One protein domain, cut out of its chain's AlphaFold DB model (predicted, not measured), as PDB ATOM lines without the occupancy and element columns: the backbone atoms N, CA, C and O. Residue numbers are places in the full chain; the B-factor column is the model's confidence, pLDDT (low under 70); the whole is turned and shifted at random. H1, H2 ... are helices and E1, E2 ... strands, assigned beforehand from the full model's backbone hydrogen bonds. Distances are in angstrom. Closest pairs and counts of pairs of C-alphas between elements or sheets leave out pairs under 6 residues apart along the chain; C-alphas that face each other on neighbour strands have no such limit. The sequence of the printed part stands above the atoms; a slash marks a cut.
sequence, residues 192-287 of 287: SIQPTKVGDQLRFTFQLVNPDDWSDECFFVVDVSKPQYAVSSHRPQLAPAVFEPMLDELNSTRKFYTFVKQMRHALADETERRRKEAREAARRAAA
ATOM      1  N   SER A 192     -50.901 -38.777  24.826       93.38
ATOM      2  CA  SER A 192     -49.883 -38.284  25.757       93.38
ATOM      3  C   SER A 192     -48.489 -38.560  25.200       93.38
ATOM      4  O   SER A 192     -48.208 -39.649  24.691       93.38
ATOM      5  N   ILE A 193     -47.612 -37.560  25.287       93.44
ATOM      6  CA  ILE A 193     -46.235 -37.622  24.796       93.44
ATOM      7  C   ILE A 193     -45.319 -37.498  26.001       93.44
ATOM      8  O   ILE A 193     -45.314 -36.472  26.679       93.44
ATOM      9  N   GLN A 194     -44.535 -38.536  26.262       92.56
ATOM     10  CA  GLN A 194     -43.644 -38.574  27.413       92.56
ATOM     11  C   GLN A 194     -42.228 -38.958  26.983       92.56
ATOM     12  O   GLN A 194     -42.060 -39.867  26.165       92.56
ATOM     13  N   PRO A 195     -41.191 -38.304  27.525       92.62
ATOM     14  CA  PRO A 195     -39.830 -38.784  27.358       92.62
ATOM     15  C   PRO A 195     -39.680 -40.134  28.064       92.62
ATOM     16  O   PRO A 195     -40.239 -40.357  29.141       92.62
ATOM     17  N   THR A 196     -38.928 -41.053  27.464       91.50
ATOM     18  CA  THR A 196     -38.605 -42.318  28.131       91.50
ATOM     19  C   THR A 196     -37.405 -42.164  29.069       91.50
ATOM     20  O   THR A 196     -36.739 -41.133  29.103       91.50
ATOM     21  N   LYS A 197     -37.120 -43.209  29.858       86.25
ATOM     22  CA  LYS A 197     -35.925 -43.259  30.721       86.25
ATOM     23  C   LYS A 197     -34.620 -43.300  29.918       86.25
ATOM     24  O   LYS A 197     -33.569 -42.985  30.466       86.25
ATOM     25  N   VAL A 198     -34.690 -43.721  28.655       83.81
ATOM     26  CA  VAL A 198     -33.570 -43.682  27.718       83.81
ATOM     27  C   VAL A 198     -33.577 -42.299  27.074       83.81
ATOM     28  O   VAL A 198     -34.610 -41.853  26.572       83.81
ATOM     29  N   GLY A 199     -32.447 -41.592  27.152       81.44
ATOM     30  CA  GLY A 199     -32.303 -40.263  26.554       81.44
ATOM     31  C   GLY A 199     -32.660 -40.278  25.067       81.44
ATOM     32  O   GLY A 199     -32.469 -41.290  24.396       81.44
ATOM     33  N   ASP A 200     -33.209 -39.167  24.579       88.06
ATOM     34  CA  ASP A 200     -33.556 -38.955  23.168       88.06
ATOM     35  C   ASP A 200     -34.589 -39.937  22.582       88.06
ATOM     36  O   ASP A 200     -34.719 -40.071  21.368       88.06
ATOM     37  N   GLN A 201     -35.384 -40.584  23.438       92.56
ATOM     38  CA  GLN A 201     -36.528 -41.401  23.033       92.56
ATOM     39  C   GLN A 201     -37.839 -40.821  23.565       92.56
ATOM     40  O   GLN A 201     -37.984 -40.538  24.759       92.56
ATOM     41  N   LEU A 202     -38.822 -40.690  22.676       93.44
ATOM     42  CA  LEU A 202     -40.159 -40.181  22.972       93.44
ATOM     43  C   LEU A 202     -41.187 -41.302  22.843       93.44
ATOM     44  O   LEU A 202     -41.287 -41.948  21.801       93.44
ATOM     45  N   ARG A 203     -41.989 -41.503  23.888       94.38
ATOM     46  CA  ARG A 203     -43.127 -42.422  23.894       94.38
ATOM     47  C   ARG A 203     -44.413 -41.655  23.631       94.38
ATOM     48  O   ARG A 203     -44.783 -40.768  24.395       94.38
ATOM     49  N   PHE A 204     -45.105 -42.052  22.578       94.62
ATOM     50  CA  PHE A 204     -46.446 -41.604  22.241       94.62
ATOM     51  C   PHE A 204     -47.424 -42.657  22.728       94.62
ATOM     52  O   PHE A 204     -47.316 -43.815  22.331       94.62
ATOM     53  N   THR A 205     -48.359 -42.262  23.583       94.38
ATOM     54  CA  THR A 205     -49.388 -43.144  24.135       94.38
ATOM     55  C   THR A 205     -50.750 -42.629  23.707       94.38
ATOM     56  O   THR A 205     -51.100 -41.485  23.992       94.38
ATOM     57  N   PHE A 206     -51.507 -43.469  23.018       94.06
ATOM     58  CA  PHE A 206     -52.878 -43.231  22.611       94.06
ATOM     59  C   PHE A 206     -53.832 -44.015  23.512       94.06
ATOM     60  O   PHE A 206     -53.761 -45.240  23.603       94.06
ATOM     61  N   GLN A 207     -54.739 -43.284  24.142       88.88
ATOM     62  CA  GLN A 207     -55.908 -43.773  24.863       88.88
ATOM     63  C   GLN A 207     -57.154 -43.555  23.990       88.88
ATOM     64  O   GLN A 207     -57.100 -42.835  22.987       88.88
ATOM     65  N   LEU A 208     -58.287 -44.161  24.361       85.50
ATOM     66  CA  LEU A 208     -59.551 -44.075  23.605       85.50
ATOM     67  C   LEU A 208     -59.484 -44.685  22.189       85.50
ATOM     68  O   LEU A 208     -60.221 -44.273  21.295       85.50
ATOM     69  N   VAL A 209     -58.578 -45.642  21.963       85.75
ATOM     70  CA  VAL A 209     -58.476 -46.363  20.681       85.75
ATOM     71  C   VAL A 209     -59.446 -47.546  20.646       85.75
ATOM     72  O   VAL A 209     -60.127 -47.757  19.646       85.75
ATOM     73  N   ASN A 210     -59.554 -48.291  21.750       82.75
ATOM     74  CA  ASN A 210     -60.454 -49.433  21.865       82.75
ATOM     75  C   ASN A 210     -61.823 -48.998  22.440       82.75
ATOM     76  O   ASN A 210     -61.868 -48.454  23.542       82.75
ATOM     77  N   PRO A 211     -62.957 -49.246  21.750       80.38
ATOM     78  CA  PRO A 211     -64.283 -48.877  22.254       80.38
ATOM     79  C   PRO A 211     -64.772 -49.726  23.434       80.38
ATOM     80  O   PRO A 211     -65.664 -49.276  24.149       80.38
ATOM     81  N   ASP A 212     -64.246 -50.949  23.599       80.38
ATOM     82  CA  ASP A 212     -64.664 -51.877  24.664       80.38
ATOM     83  C   ASP A 212     -63.911 -51.607  25.978       80.38
ATOM     84  O   ASP A 212     -64.468 -51.804  27.055       80.38
ATOM     85  N   ASP A 213     -62.668 -51.121  25.887       81.75
ATOM     86  CA  ASP A 213     -61.864 -50.683  27.028       81.75
ATOM     87  C   ASP A 213     -61.134 -49.381  26.689       81.75
ATOM     88  O   ASP A 213     -60.149 -49.353  25.952       81.75
ATOM     89  N   TRP A 214     -61.626 -48.282  27.254       80.75
ATOM     90  CA  TRP A 214     -61.084 -46.946  27.014       80.75
ATOM     91  C   TRP A 214     -59.728 -46.725  27.696       80.75
ATOM     92  O   TRP A 214     -59.044 -45.749  27.372       80.75
ATOM     93  N   SER A 215     -59.345 -47.627  28.607       80.25
ATOM     94  CA  SER A 215     -58.072 -47.613  29.332       80.25
ATOM     95  C   SER A 215     -56.968 -48.391  28.610       80.25
ATOM     96  O   SER A 215     -55.819 -48.323  29.041       80.25
ATOM     97  N   ASP A 216     -57.283 -49.126  27.535       85.81
ATOM     98  CA  ASP A 216     -56.284 -49.885  26.782       85.81
ATOM     99  C   ASP A 216     -55.334 -48.932  26.038       85.81
ATOM    100  O   ASP A 216     -55.733 -48.149  25.169       85.81
ATOM    101  N   GLU A 217     -54.057 -48.981  26.415       88.56
ATOM    102  CA  GLU A 217     -53.028 -48.079  25.915       88.56
ATOM    103  C   GLU A 217     -52.352 -48.651  24.665       88.56
ATOM    104  O   GLU A 217     -51.599 -49.631  24.717       88.56
ATOM    105  N   CYS A 218     -52.535 -47.969  23.535       92.31
ATOM    106  CA  CYS A 218     -51.712 -48.174  22.347       92.31
ATOM    107  C   CYS A 218     -50.527 -47.220  22.407       92.31
ATOM    108  O   CYS A 218     -50.705 -46.038  22.674       92.31
ATOM    109  N   PHE A 219     -49.310 -47.677  22.143       93.81
ATOM    110  CA  PHE A 219     -48.159 -46.783  22.193       93.81
ATOM    111  C   PHE A 219     -47.117 -47.113  21.142       93.81
ATOM    112  O   PHE A 219     -47.026 -48.239  20.659       93.81
ATOM    113  N   PHE A 220     -46.275 -46.133  20.842       94.44
ATOM    114  CA  PHE A 220     -45.018 -46.352  20.145       94.44
ATOM    115  C   PHE A 220     -43.924 -45.463  20.733       94.44
ATOM    116  O   PHE A 220     -44.198 -44.403  21.295       94.44
ATOM    117  N   VAL A 221     -42.681 -45.915  20.638       94.31
ATOM    118  CA  VAL A 221     -41.493 -45.207  21.114       94.31
ATOM    119  C   VAL A 221     -40.623 -44.900  19.914       94.31
ATOM    120  O   VAL A 221     -40.191 -45.826  19.234       94.31
ATOM    121  N   VAL A 222     -40.371 -43.620  19.664       93.31
ATOM    122  CA  VAL A 222     -39.481 -43.166  18.596       93.31
ATOM    123  C   VAL A 222     -38.177 -42.654  19.193       93.31
ATOM    124  O   VAL A 222     -38.174 -41.913  20.175       93.31
ATOM    125  N   ASP A 223     -37.076 -43.060  18.589       92.56
ATOM    126  CA  ASP A 223     -35.730 -42.587  18.857       92.56
ATOM    127  C   ASP A 223     -35.430 -41.405  17.930       92.56
ATOM    128  O   ASP A 223     -35.522 -41.518  16.702       92.56
ATOM    129  N   VAL A 224     -35.118 -40.260  18.534       89.75
ATOM    130  CA  VAL A 224     -34.763 -39.009  17.854       89.75
ATOM    131  C   VAL A 224     -33.280 -38.657  18.022       89.75
ATOM    132  O   VAL A 224     -32.867 -37.565  17.639       89.75
ATOM    133  N   SER A 225     -32.463 -39.563  18.574       88.81
ATOM    134  CA  SER A 225     -31.023 -39.342  18.786       88.81
ATOM    135  C   SER A 225     -30.238 -39.185  17.481       88.81
ATOM    136  O   SER A 225     -29.213 -38.501  17.437       88.81
ATOM    137  N   LYS A 226     -30.706 -39.822  16.401       87.06
ATOM    138  CA  LYS A 226     -30.053 -39.837  15.087       87.06
ATOM    139  C   LYS A 226     -30.862 -39.043  14.054       87.06
ATOM    140  O   LYS A 226     -32.077 -38.928  14.175       87.06
ATOM    141  N   PRO A 227     -30.217 -38.552  12.975       85.00
ATOM    142  CA  PRO A 227     -30.917 -37.897  11.863       85.00
ATOM    143  C   PRO A 227     -31.935 -38.795  11.144       85.00
ATOM    144  O   PRO A 227     -32.817 -38.278  10.460       85.00
ATOM    145  N   GLN A 228     -31.761 -40.115  11.255       88.31
ATOM    146  CA  GLN A 228     -32.736 -41.123  10.855       88.31
ATOM    147  C   GLN A 228     -33.495 -41.575  12.101       88.31
ATOM    148  O   GLN A 228     -32.890 -42.082  13.047       88.31
ATOM    149  N   TYR A 229     -34.806 -41.382  12.079       90.62
ATOM    150  CA  TYR A 229     -35.725 -41.838  13.105       90.62
ATOM    151  C   TYR A 229     -35.818 -43.362  13.083       90.62
ATOM    152  O   TYR A 229     -35.904 -43.980  12.019       90.62
ATOM    153  N   ALA A 230     -35.857 -43.957  14.271       90.00
ATOM    154  CA  ALA A 230     -36.115 -45.379  14.459       90.00
ATOM    155  C   ALA A 230     -37.223 -45.558  15.500       90.00
ATOM    156  O   ALA A 230     -37.282 -44.808  16.469       90.00
ATOM    157  N   VAL A 231     -38.102 -46.545  15.334       90.81
ATOM    158  CA  VAL A 231     -39.107 -46.872  16.359       90.81
ATOM    159  C   VAL A 231     -38.591 -48.043  17.180       90.81
ATOM    160  O   VAL A 231     -38.431 -49.145  16.666       90.81
ATOM    161  N   SER A 232     -38.321 -47.810  18.461       89.25
ATOM    162  CA  SER A 232     -37.740 -48.813  19.358       89.25
ATOM    163  C   SER A 232     -38.757 -49.877  19.771       89.25
ATOM    164  O   SER A 232     -38.416 -51.042  19.944       89.25
ATOM    165  N   SER A 233     -40.013 -49.477  19.980       90.25
ATOM    166  CA  SER A 233     -41.091 -50.394  20.362       90.25
ATOM    167  C   SER A 233     -42.453 -49.816  20.004       90.25
ATOM    168  O   SER A 233     -42.628 -48.600  19.994       90.25
ATOM    169  N   HIS A 234     -43.424 -50.679  19.719       92.31
ATOM    170  CA  HIS A 234     -44.813 -50.283  19.520       92.31
ATOM    171  C   HIS A 234     -45.773 -51.399  19.954       92.31
ATOM    172  O   HIS A 234     -45.419 -52.581  19.965       92.31
ATOM    173  N   ARG A 235     -46.979 -51.014  20.366       89.69
ATOM    174  CA  ARG A 235     -48.060 -51.900  20.800       89.69
ATOM    175  C   ARG A 235     -49.406 -51.303  20.363       89.69
ATOM    176  O   ARG A 235     -49.639 -50.135  20.676       89.69
ATOM    177  N   PRO A 236     -50.309 -52.088  19.750       88.31
ATOM    178  CA  PRO A 236     -50.143 -53.474  19.278       88.31
ATOM    179  C   PRO A 236     -49.040 -53.640  18.215       88.31
ATOM    180  O   PRO A 236     -48.644 -52.671  17.581       88.31
ATOM    181  N   GLN A 237     -48.516 -54.863  18.062       88.31
ATOM    182  CA  GLN A 237     -47.486 -55.184  17.059       88.31
ATOM    183  C   GLN A 237     -48.084 -55.062  15.656       88.31
ATOM    184  O   GLN A 237     -49.068 -55.746  15.360       88.31
ATOM    185  N   LEU A 238     -47.495 -54.206  14.825       88.50
ATOM    186  CA  LEU A 238     -47.923 -53.962  13.452       88.50
ATOM    187  C   LEU A 238     -47.191 -54.900  12.488       88.50
ATOM    188  O   LEU A 238     -46.059 -55.316  12.729       88.50
ATOM    189  N   ALA A 239     -47.834 -55.225  11.366       88.81
ATOM    190  CA  ALA A 239     -47.180 -55.983  10.309       88.81
ATOM    191  C   ALA A 239     -46.046 -55.146   9.672       88.81
ATOM    192  O   ALA A 239     -46.284 -53.980   9.335       88.81
ATOM    193  N   PRO A 240     -44.856 -55.727   9.412       86.69
ATOM    194  CA  PRO A 240     -43.739 -55.007   8.790       86.69
ATOM    195  C   PRO A 240     -44.105 -54.356   7.450       86.69
ATOM    196  O   PRO A 240     -43.656 -53.257   7.152       86.69
ATOM    197  N   ALA A 241     -45.000 -54.987   6.680       87.62
ATOM    198  CA  ALA A 241     -45.482 -54.473   5.397       87.62
ATOM    199  C   ALA A 241     -46.211 -53.119   5.493       87.62
ATOM    200  O   ALA A 241     -46.266 -52.384   4.514       87.62
ATOM    201  N   VAL A 242     -46.786 -52.803   6.657       87.31
ATOM    202  CA  VAL A 242     -47.488 -51.537   6.918       87.31
ATOM    203  C   VAL A 242     -46.542 -50.548   7.598       87.31
ATOM    204  O   VAL A 242     -46.532 -49.370   7.259       87.31
ATOM    205  N   PHE A 243     -45.715 -51.032   8.527       89.38
ATOM    206  CA  PHE A 243     -44.822 -50.214   9.344       89.38
ATOM    207  C   PHE A 243     -43.608 -49.639   8.586       89.38
ATOM    208  O   PHE A 243     -43.361 -48.437   8.676       89.38
ATOM    209  N   GLU A 244     -42.875 -50.461   7.829       90.44
ATOM    210  CA  GLU A 244     -41.628 -50.046   7.159       90.44
ATOM    211  C   GLU A 244     -41.838 -48.896   6.151       90.44
ATOM    212  O   GLU A 244     -41.121 -47.899   6.243       90.44
ATOM    213  N   PRO A 245     -42.871 -48.911   5.276       91.75
ATOM    214  CA  PRO A 245     -43.107 -47.800   4.350       91.75
ATOM    215  C   PRO A 245     -43.383 -46.465   5.055       91.75
ATOM    216  O   PRO A 245     -42.964 -45.412   4.575       91.75
ATOM    217  N   MET A 246     -44.071 -46.495   6.204       91.12
ATOM    218  CA  MET A 246     -44.329 -45.292   7.003       91.12
ATOM    219  C   MET A 246     -43.043 -44.744   7.632       91.12
ATOM    220  O   MET A 246     -42.863 -43.526   7.717       91.12
ATOM    221  N   LEU A 247     -42.143 -45.626   8.078       91.94
ATOM    222  CA  LEU A 247     -40.852 -45.230   8.637       91.94
ATOM    223  C   LEU A 247     -39.920 -44.655   7.558       91.94
ATOM    224  O   LEU A 247     -39.256 -43.642   7.794       91.94
ATOM    225  N   ASP A 248     -39.922 -45.240   6.361       91.94
ATOM    226  CA  ASP A 248     -39.188 -44.729   5.201       91.94
ATOM    227  C   ASP A 248     -39.711 -43.354   4.757       91.94
ATOM    228  O   ASP A 248     -38.927 -42.426   4.522       91.94
ATOM    229  N   GLU A 249     -41.038 -43.174   4.715       92.56
ATOM    230  CA  GLU A 249     -41.660 -41.877   4.424       92.56
ATOM    231  C   GLU A 249     -41.267 -40.824   5.471       92.56
ATOM    232  O   GLU A 249     -40.932 -39.686   5.115       92.56
ATOM    233  N   LEU A 250     -41.250 -41.189   6.759       92.19
ATOM    234  CA  LEU A 250     -40.819 -40.299   7.838       92.19
ATOM    235  C   LEU A 250     -39.352 -39.884   7.673       92.19
ATOM    236  O   LEU A 250     -39.032 -38.702   7.811       92.19
ATOM    237  N   ASN A 251     -38.465 -40.828   7.363       92.62
ATOM    238  CA  ASN A 251     -37.038 -40.556   7.201       92.62
ATOM    239  C   ASN A 251     -36.726 -39.721   5.950       92.62
ATOM    240  O   ASN A 251     -35.813 -38.892   5.983       92.62
ATOM    241  N   SER A 252     -37.517 -39.872   4.887       92.56
ATOM    242  CA  SER A 252     -37.396 -39.086   3.654       92.56
ATOM    243  C   SER A 252     -37.979 -37.673   3.791       92.56
ATOM    244  O   SER A 252     -37.322 -36.679   3.478       92.56
ATOM    245  N   THR A 253     -39.209 -37.548   4.301       91.38
ATOM    246  CA  THR A 253     -39.941 -36.267   4.337       91.38
ATOM    247  C   THR A 253     -39.705 -35.454   5.606       91.38
ATOM    248  O   THR A 253     -39.939 -34.243   5.611       91.38
ATOM    249  N   ARG A 254     -39.299 -36.110   6.703       88.00
ATOM    250  CA  ARG A 254     -39.214 -35.559   8.069       88.00
ATOM    251  C   ARG A 254     -40.519 -34.943   8.583       88.00
ATOM    252  O   ARG A 254     -40.514 -34.160   9.534       88.00
ATOM    253  N   LYS A 255     -41.662 -35.303   7.989       90.94
ATOM    254  CA  LYS A 255     -42.984 -34.832   8.417       90.94
ATOM    255  C   LYS A 255     -43.485 -35.669   9.593       90.94
ATOM    256  O   LYS A 255     -44.299 -36.574   9.452       90.94
ATOM    257  N   PHE A 256     -43.024 -35.326  10.790       88.81
ATOM    258  CA  PHE A 256     -43.360 -36.077  12.001       88.81
ATOM    259  C   PHE A 256     -44.871 -36.098  12.305       88.81
ATOM    260  O   PHE A 256     -45.428 -37.113  12.708       88.81
ATOM    261  N   TYR A 257     -45.572 -34.994  12.045       90.94
ATOM    262  CA  TYR A 257     -47.014 -34.894  12.290       90.94
ATOM    263  C   TYR A 257     -47.853 -35.870  11.449       90.94
ATOM    264  O   TYR A 257     -48.823 -36.439  11.952       90.94
ATOM    265  N   THR A 258     -47.501 -36.069  10.173       92.44
ATOM    266  CA  THR A 258     -48.226 -37.005   9.297       92.44
ATOM    267  C   THR A 258     -47.976 -38.441   9.726       92.44
ATOM    268  O   THR A 258     -48.930 -39.208   9.817       92.44
ATOM    269  N   PHE A 259     -46.738 -38.758  10.111       92.88
ATOM    270  CA  PHE A 259     -46.382 -40.060  10.662       92.88
ATOM    271  C   PHE A 259     -47.180 -40.400  11.927       92.88
ATOM    272  O   PHE A 259     -47.783 -41.462  11.998       92.88
ATOM    273  N   VAL A 260     -47.282 -39.489  12.905       92.75
ATOM    274  CA  VAL A 260     -48.056 -39.737  14.143       92.75
ATOM    275  C   VAL A 260     -49.528 -40.042  13.836       92.75
ATOM    276  O   VAL A 260     -50.130 -40.905  14.477       92.75
ATOM    277  N   LYS A 261     -50.120 -39.365  12.841       93.00
ATOM    278  CA  LYS A 261     -51.494 -39.644  12.395       93.00
ATOM    279  C   LYS A 261     -51.625 -41.012  11.737       93.00
ATOM    280  O   LYS A 261     -52.528 -41.758  12.102       93.00
ATOM    281  N   GLN A 262     -50.748 -41.323  10.785       93.00
ATOM    282  CA  GLN A 262     -50.738 -42.618  10.102       93.00
ATOM    283  C   GLN A 262     -50.531 -43.757  11.111       93.00
ATOM    284  O   GLN A 262     -51.282 -44.726  11.104       93.00
ATOM    285  N   MET A 263     -49.601 -43.585  12.053       92.69
ATOM    286  CA  MET A 263     -49.331 -44.543  13.121       92.69
ATOM    287  C   MET A 263     -50.553 -44.750  14.020       92.69
ATOM    288  O   MET A 263     -50.889 -45.884  14.343       92.69
ATOM    289  N   ARG A 264     -51.274 -43.680  14.388       92.06
ATOM    290  CA  ARG A 264     -52.529 -43.810  15.144       92.06
ATOM    291  C   ARG A 264     -53.577 -44.614  14.373       92.06
ATOM    292  O   ARG A 264     -54.222 -45.463  14.980       92.06
ATOM    293  N   HIS A 265     -53.746 -44.359  13.074       92.19
ATOM    294  CA  HIS A 265     -54.672 -45.124  12.232       92.19
ATOM    295  C   HIS A 265     -54.273 -46.599  12.147       92.19
ATOM    296  O   HIS A 265     -55.095 -47.457  12.436       92.19
ATOM    297  N   ALA A 266     -53.002 -46.895  11.870       92.62
ATOM    298  CA  ALA A 266     -52.508 -48.267  11.792       92.62
ATOM    299  C   ALA A 266     -52.674 -49.032  13.118       92.62
ATOM    300  O   ALA A 266     -53.076 -50.194  13.119       92.62
ATOM    301  N   LEU A 267     -52.403 -48.381  14.257       91.19
ATOM    302  CA  LEU A 267     -52.628 -48.971  15.579       91.19
ATOM    303  C   LEU A 267     -54.123 -49.211  15.839       91.19
ATOM    304  O   LEU A 267     -54.472 -50.265  16.364       91.19
ATOM    305  N   ALA A 268     -54.999 -48.280  15.445       90.25
ATOM    306  CA  ALA A 268     -56.446 -48.435  15.578       90.25
ATOM    307  C   ALA A 268     -56.982 -49.610  14.741       90.25
ATOM    308  O   ALA A 268     -57.674 -50.475  15.281       90.25
ATOM    309  N   ASP A 269     -56.590 -49.701  13.470       91.75
ATOM    310  CA  ASP A 269     -56.993 -50.788  12.571       91.75
ATOM    311  C   ASP A 269     -56.548 -52.154  13.118       91.75
ATOM    312  O   ASP A 269     -57.317 -53.120  13.141       91.75
ATOM    313  N   GLU A 270     -55.320 -52.228  13.640       90.56
ATOM    314  CA  GLU A 270     -54.784 -53.442  14.252       90.56
ATOM    315  C   GLU A 270     -55.525 -53.820  15.543       90.56
ATOM    316  O   GLU A 270     -55.819 -55.000  15.764       90.56
ATOM    317  N   THR A 271     -55.873 -52.848  16.395       89.38
ATOM    318  CA  THR A 271     -56.705 -53.128  17.576       89.38
ATOM    319  C   THR A 271     -58.098 -53.624  17.197       89.38
ATOM    320  O   THR A 271     -58.601 -54.561  17.823       89.38
ATOM    321  N   GLU A 272     -58.716 -53.066  16.152       89.00
ATOM    322  CA  GLU A 272     -60.031 -53.504  15.685       89.00
ATOM    323  C   GLU A 272     -59.976 -54.927  15.115       89.00
ATOM    324  O   GLU A 272     -60.859 -55.743  15.400       89.00
ATOM    325  N   ARG A 273     -58.916 -55.258  14.366       89.06
ATOM    326  CA  ARG A 273     -58.671 -56.613  13.860       89.06
ATOM    327  C   ARG A 273     -58.573 -57.624  15.002       89.06
ATOM    328  O   ARG A 273     -59.350 -58.577  15.033       89.06
ATOM    329  N   ARG A 274     -57.711 -57.364  15.991       87.44
ATOM    330  CA  ARG A 274     -57.551 -58.226  17.179       87.44
ATOM    331  C   ARG A 274     -58.850 -58.382  17.962       87.44
ATOM    332  O   ARG A 274     -59.154 -59.462  18.457       87.44
ATOM    333  N   ARG A 275     -59.650 -57.318  18.049       86.69
ATOM    334  CA  ARG A 275     -60.973 -57.349  18.681       86.69
ATOM    335  C   ARG A 275     -61.958 -58.238  17.920       86.69
ATOM    336  O   ARG A 275     -62.686 -58.999  18.554       86.69
ATOM    337  N   LYS A 276     -62.014 -58.153  16.585       87.75
ATOM    338  CA  LYS A 276     -62.869 -59.027  15.757       87.75
ATOM    339  C   LYS A 276     -62.472 -60.491  15.928       87.75
ATOM    340  O   LYS A 276     -63.337 -61.314  16.214       87.75
ATOM    341  N   GLU A 277     -61.177 -60.783  15.873       89.12
ATOM    342  CA  GLU A 277     -60.634 -62.126  16.102       89.12
ATOM    343  C   GLU A 277     -60.968 -62.651  17.506       89.12
ATOM    344  O   GLU A 277     -61.439 -63.778  17.644       89.12
ATOM    345  N   ALA A 278     -60.814 -61.829  18.550       86.25
ATOM    346  CA  ALA A 278     -61.171 -62.202  19.919       86.25
ATOM    347  C   ALA A 278     -62.676 -62.484  20.081       86.25
ATOM    348  O   ALA A 278     -63.058 -63.433  20.765       86.25
ATOM    349  N   ARG A 279     -63.543 -61.703  19.421       86.44
ATOM    350  CA  ARG A 279     -65.000 -61.927  19.411       86.44
ATOM    351  C   ARG A 279     -65.379 -63.209  18.675       86.44
ATOM    352  O   ARG A 279     -66.236 -63.952  19.150       86.44
ATOM    353  N   GLU A 280     -64.748 -63.489  17.536       88.19
ATOM    354  CA  GLU A 280     -64.955 -64.738  16.798       88.19
ATOM    355  C   GLU A 280     -64.448 -65.953  17.578       88.19
ATOM    356  O   GLU A 280     -65.137 -66.969  17.628       88.19
ATOM    357  N   ALA A 281     -63.293 -65.841  18.236       87.69
ATOM    358  CA  ALA A 281     -62.756 -66.882  19.105       87.69
ATOM    359  C   ALA A 281     -63.675 -67.145  20.306       87.69
ATOM    360  O   ALA A 281     -63.986 -68.301  20.585       87.69
ATOM    361  N   ALA A 282     -64.185 -66.096  20.962       86.12
ATOM    362  CA  ALA A 282     -65.160 -66.227  22.045       86.12
ATOM    363  C   ALA A 282     -66.467 -66.882  21.567       86.12
ATOM    364  O   ALA A 282     -67.013 -67.743  22.252       86.12
ATOM    365  N   ARG A 283     -66.942 -66.538  20.361       85.69
ATOM    366  CA  ARG A 283     -68.117 -67.175  19.745       85.69
ATOM    367  C   ARG A 283     -67.871 -68.649  19.413       85.69
ATOM    368  O   ARG A 283     -68.778 -69.449  19.597       85.69
ATOM    369  N   ARG A 284     -66.675 -69.009  18.931       84.12
ATOM    370  CA  ARG A 284     -66.286 -70.406  18.659       84.12
ATOM    371  C   ARG A 284     -66.092 -71.225  19.933       84.12
ATOM    372  O   ARG A 284     -66.344 -72.414  19.898       84.12
ATOM    373  N   ALA A 285     -65.642 -70.612  21.025       79.19
ATOM    374  CA  ALA A 285     -65.472 -71.289  22.311       79.19
ATOM    375  C   ALA A 285     -66.798 -71.512  23.062       79.19
ATOM    376  O   ALA A 285     -66.861 -72.354  23.951       79.19
ATOM    377  N   ALA A 286     -67.837 -70.737  22.733       75.50
ATOM    378  CA  ALA A 286     -69.171 -70.840  23.326       75.50
ATOM    379  C   ALA A 286     -70.147 -71.733  22.530       75.50
ATOM    380  O   ALA A 286     -71.273 -71.935  22.984       75.50
ATOM    381  N   ALA A 287     -69.739 -72.216  21.351       65.19
ATOM    382  CA  ALA A 287     -70.485 -73.142  20.496       65.19
ATOM    383  C   ALA A 287     -69.909 -74.556  20.624       65.19
ATOM    384  O   ALA A 287     -70.717 -75.509  20.588       65.19
TER     385      ALA A 287
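What this domain is: This is residues 192 to 287 of the 287 residues of the protein "Kinetochore protein SPC25" of Anthracocystis flocculosa (UniProt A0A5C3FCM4). Two layers: a four-stranded sheet with one face covered by the first part of long helix H2, whose residues 276 to 285 stick out as an arm; shorter H1 folds beside H2 near edge strand E4. The printed part has 96 residues, with four named strands and two named helices in the order E1, E2, E3, E4, H1, H2, a mixed class; the sheet, in the order E1, E2, E3, E4, is an antiparallel meander, each strand the antiparallel neighbour of the one before. It is only just loose, close to compact: radius of gyration of the C-alphas 15.3 A, spans 54 by 27 by 19 A.

How they stand to each other: Three hairpins join E1, residues 192 to 195, E2, 201 to 206, E3, 218 to 223, and E4, 230 to 235; within hydrogen-bond range are N 194 and O 203, 2.9 A, N 204 and O 220, 2.8 A, and N 221 and O 233, 2.8 A. H1, residues 240 to 253, only grazes the sheet. H2, residues 256 to 285, is on it, over E2 and E3, at a height of 6.9 A. H1 and H2, a helical hairpin, touch through H2 residues 256 to 266 alone, the closest C-alphas being Leu 250 and Phe 259, 6.2 A. Every O i to N i+4 pair is within range in H2, 8 of 10 in H1.

Where its parts are: E1 begins at C-alpha 192 (-49.883, -38.284, 25.757). H1 is 19.6 A long; H2, 42.8 A, ends at C-alpha 285 (-65.472, -71.289, 22.311).

The domain as a whole: The printed part has no cut. The E2 to E3 link is long. Residue 287 has pLDDT under 70.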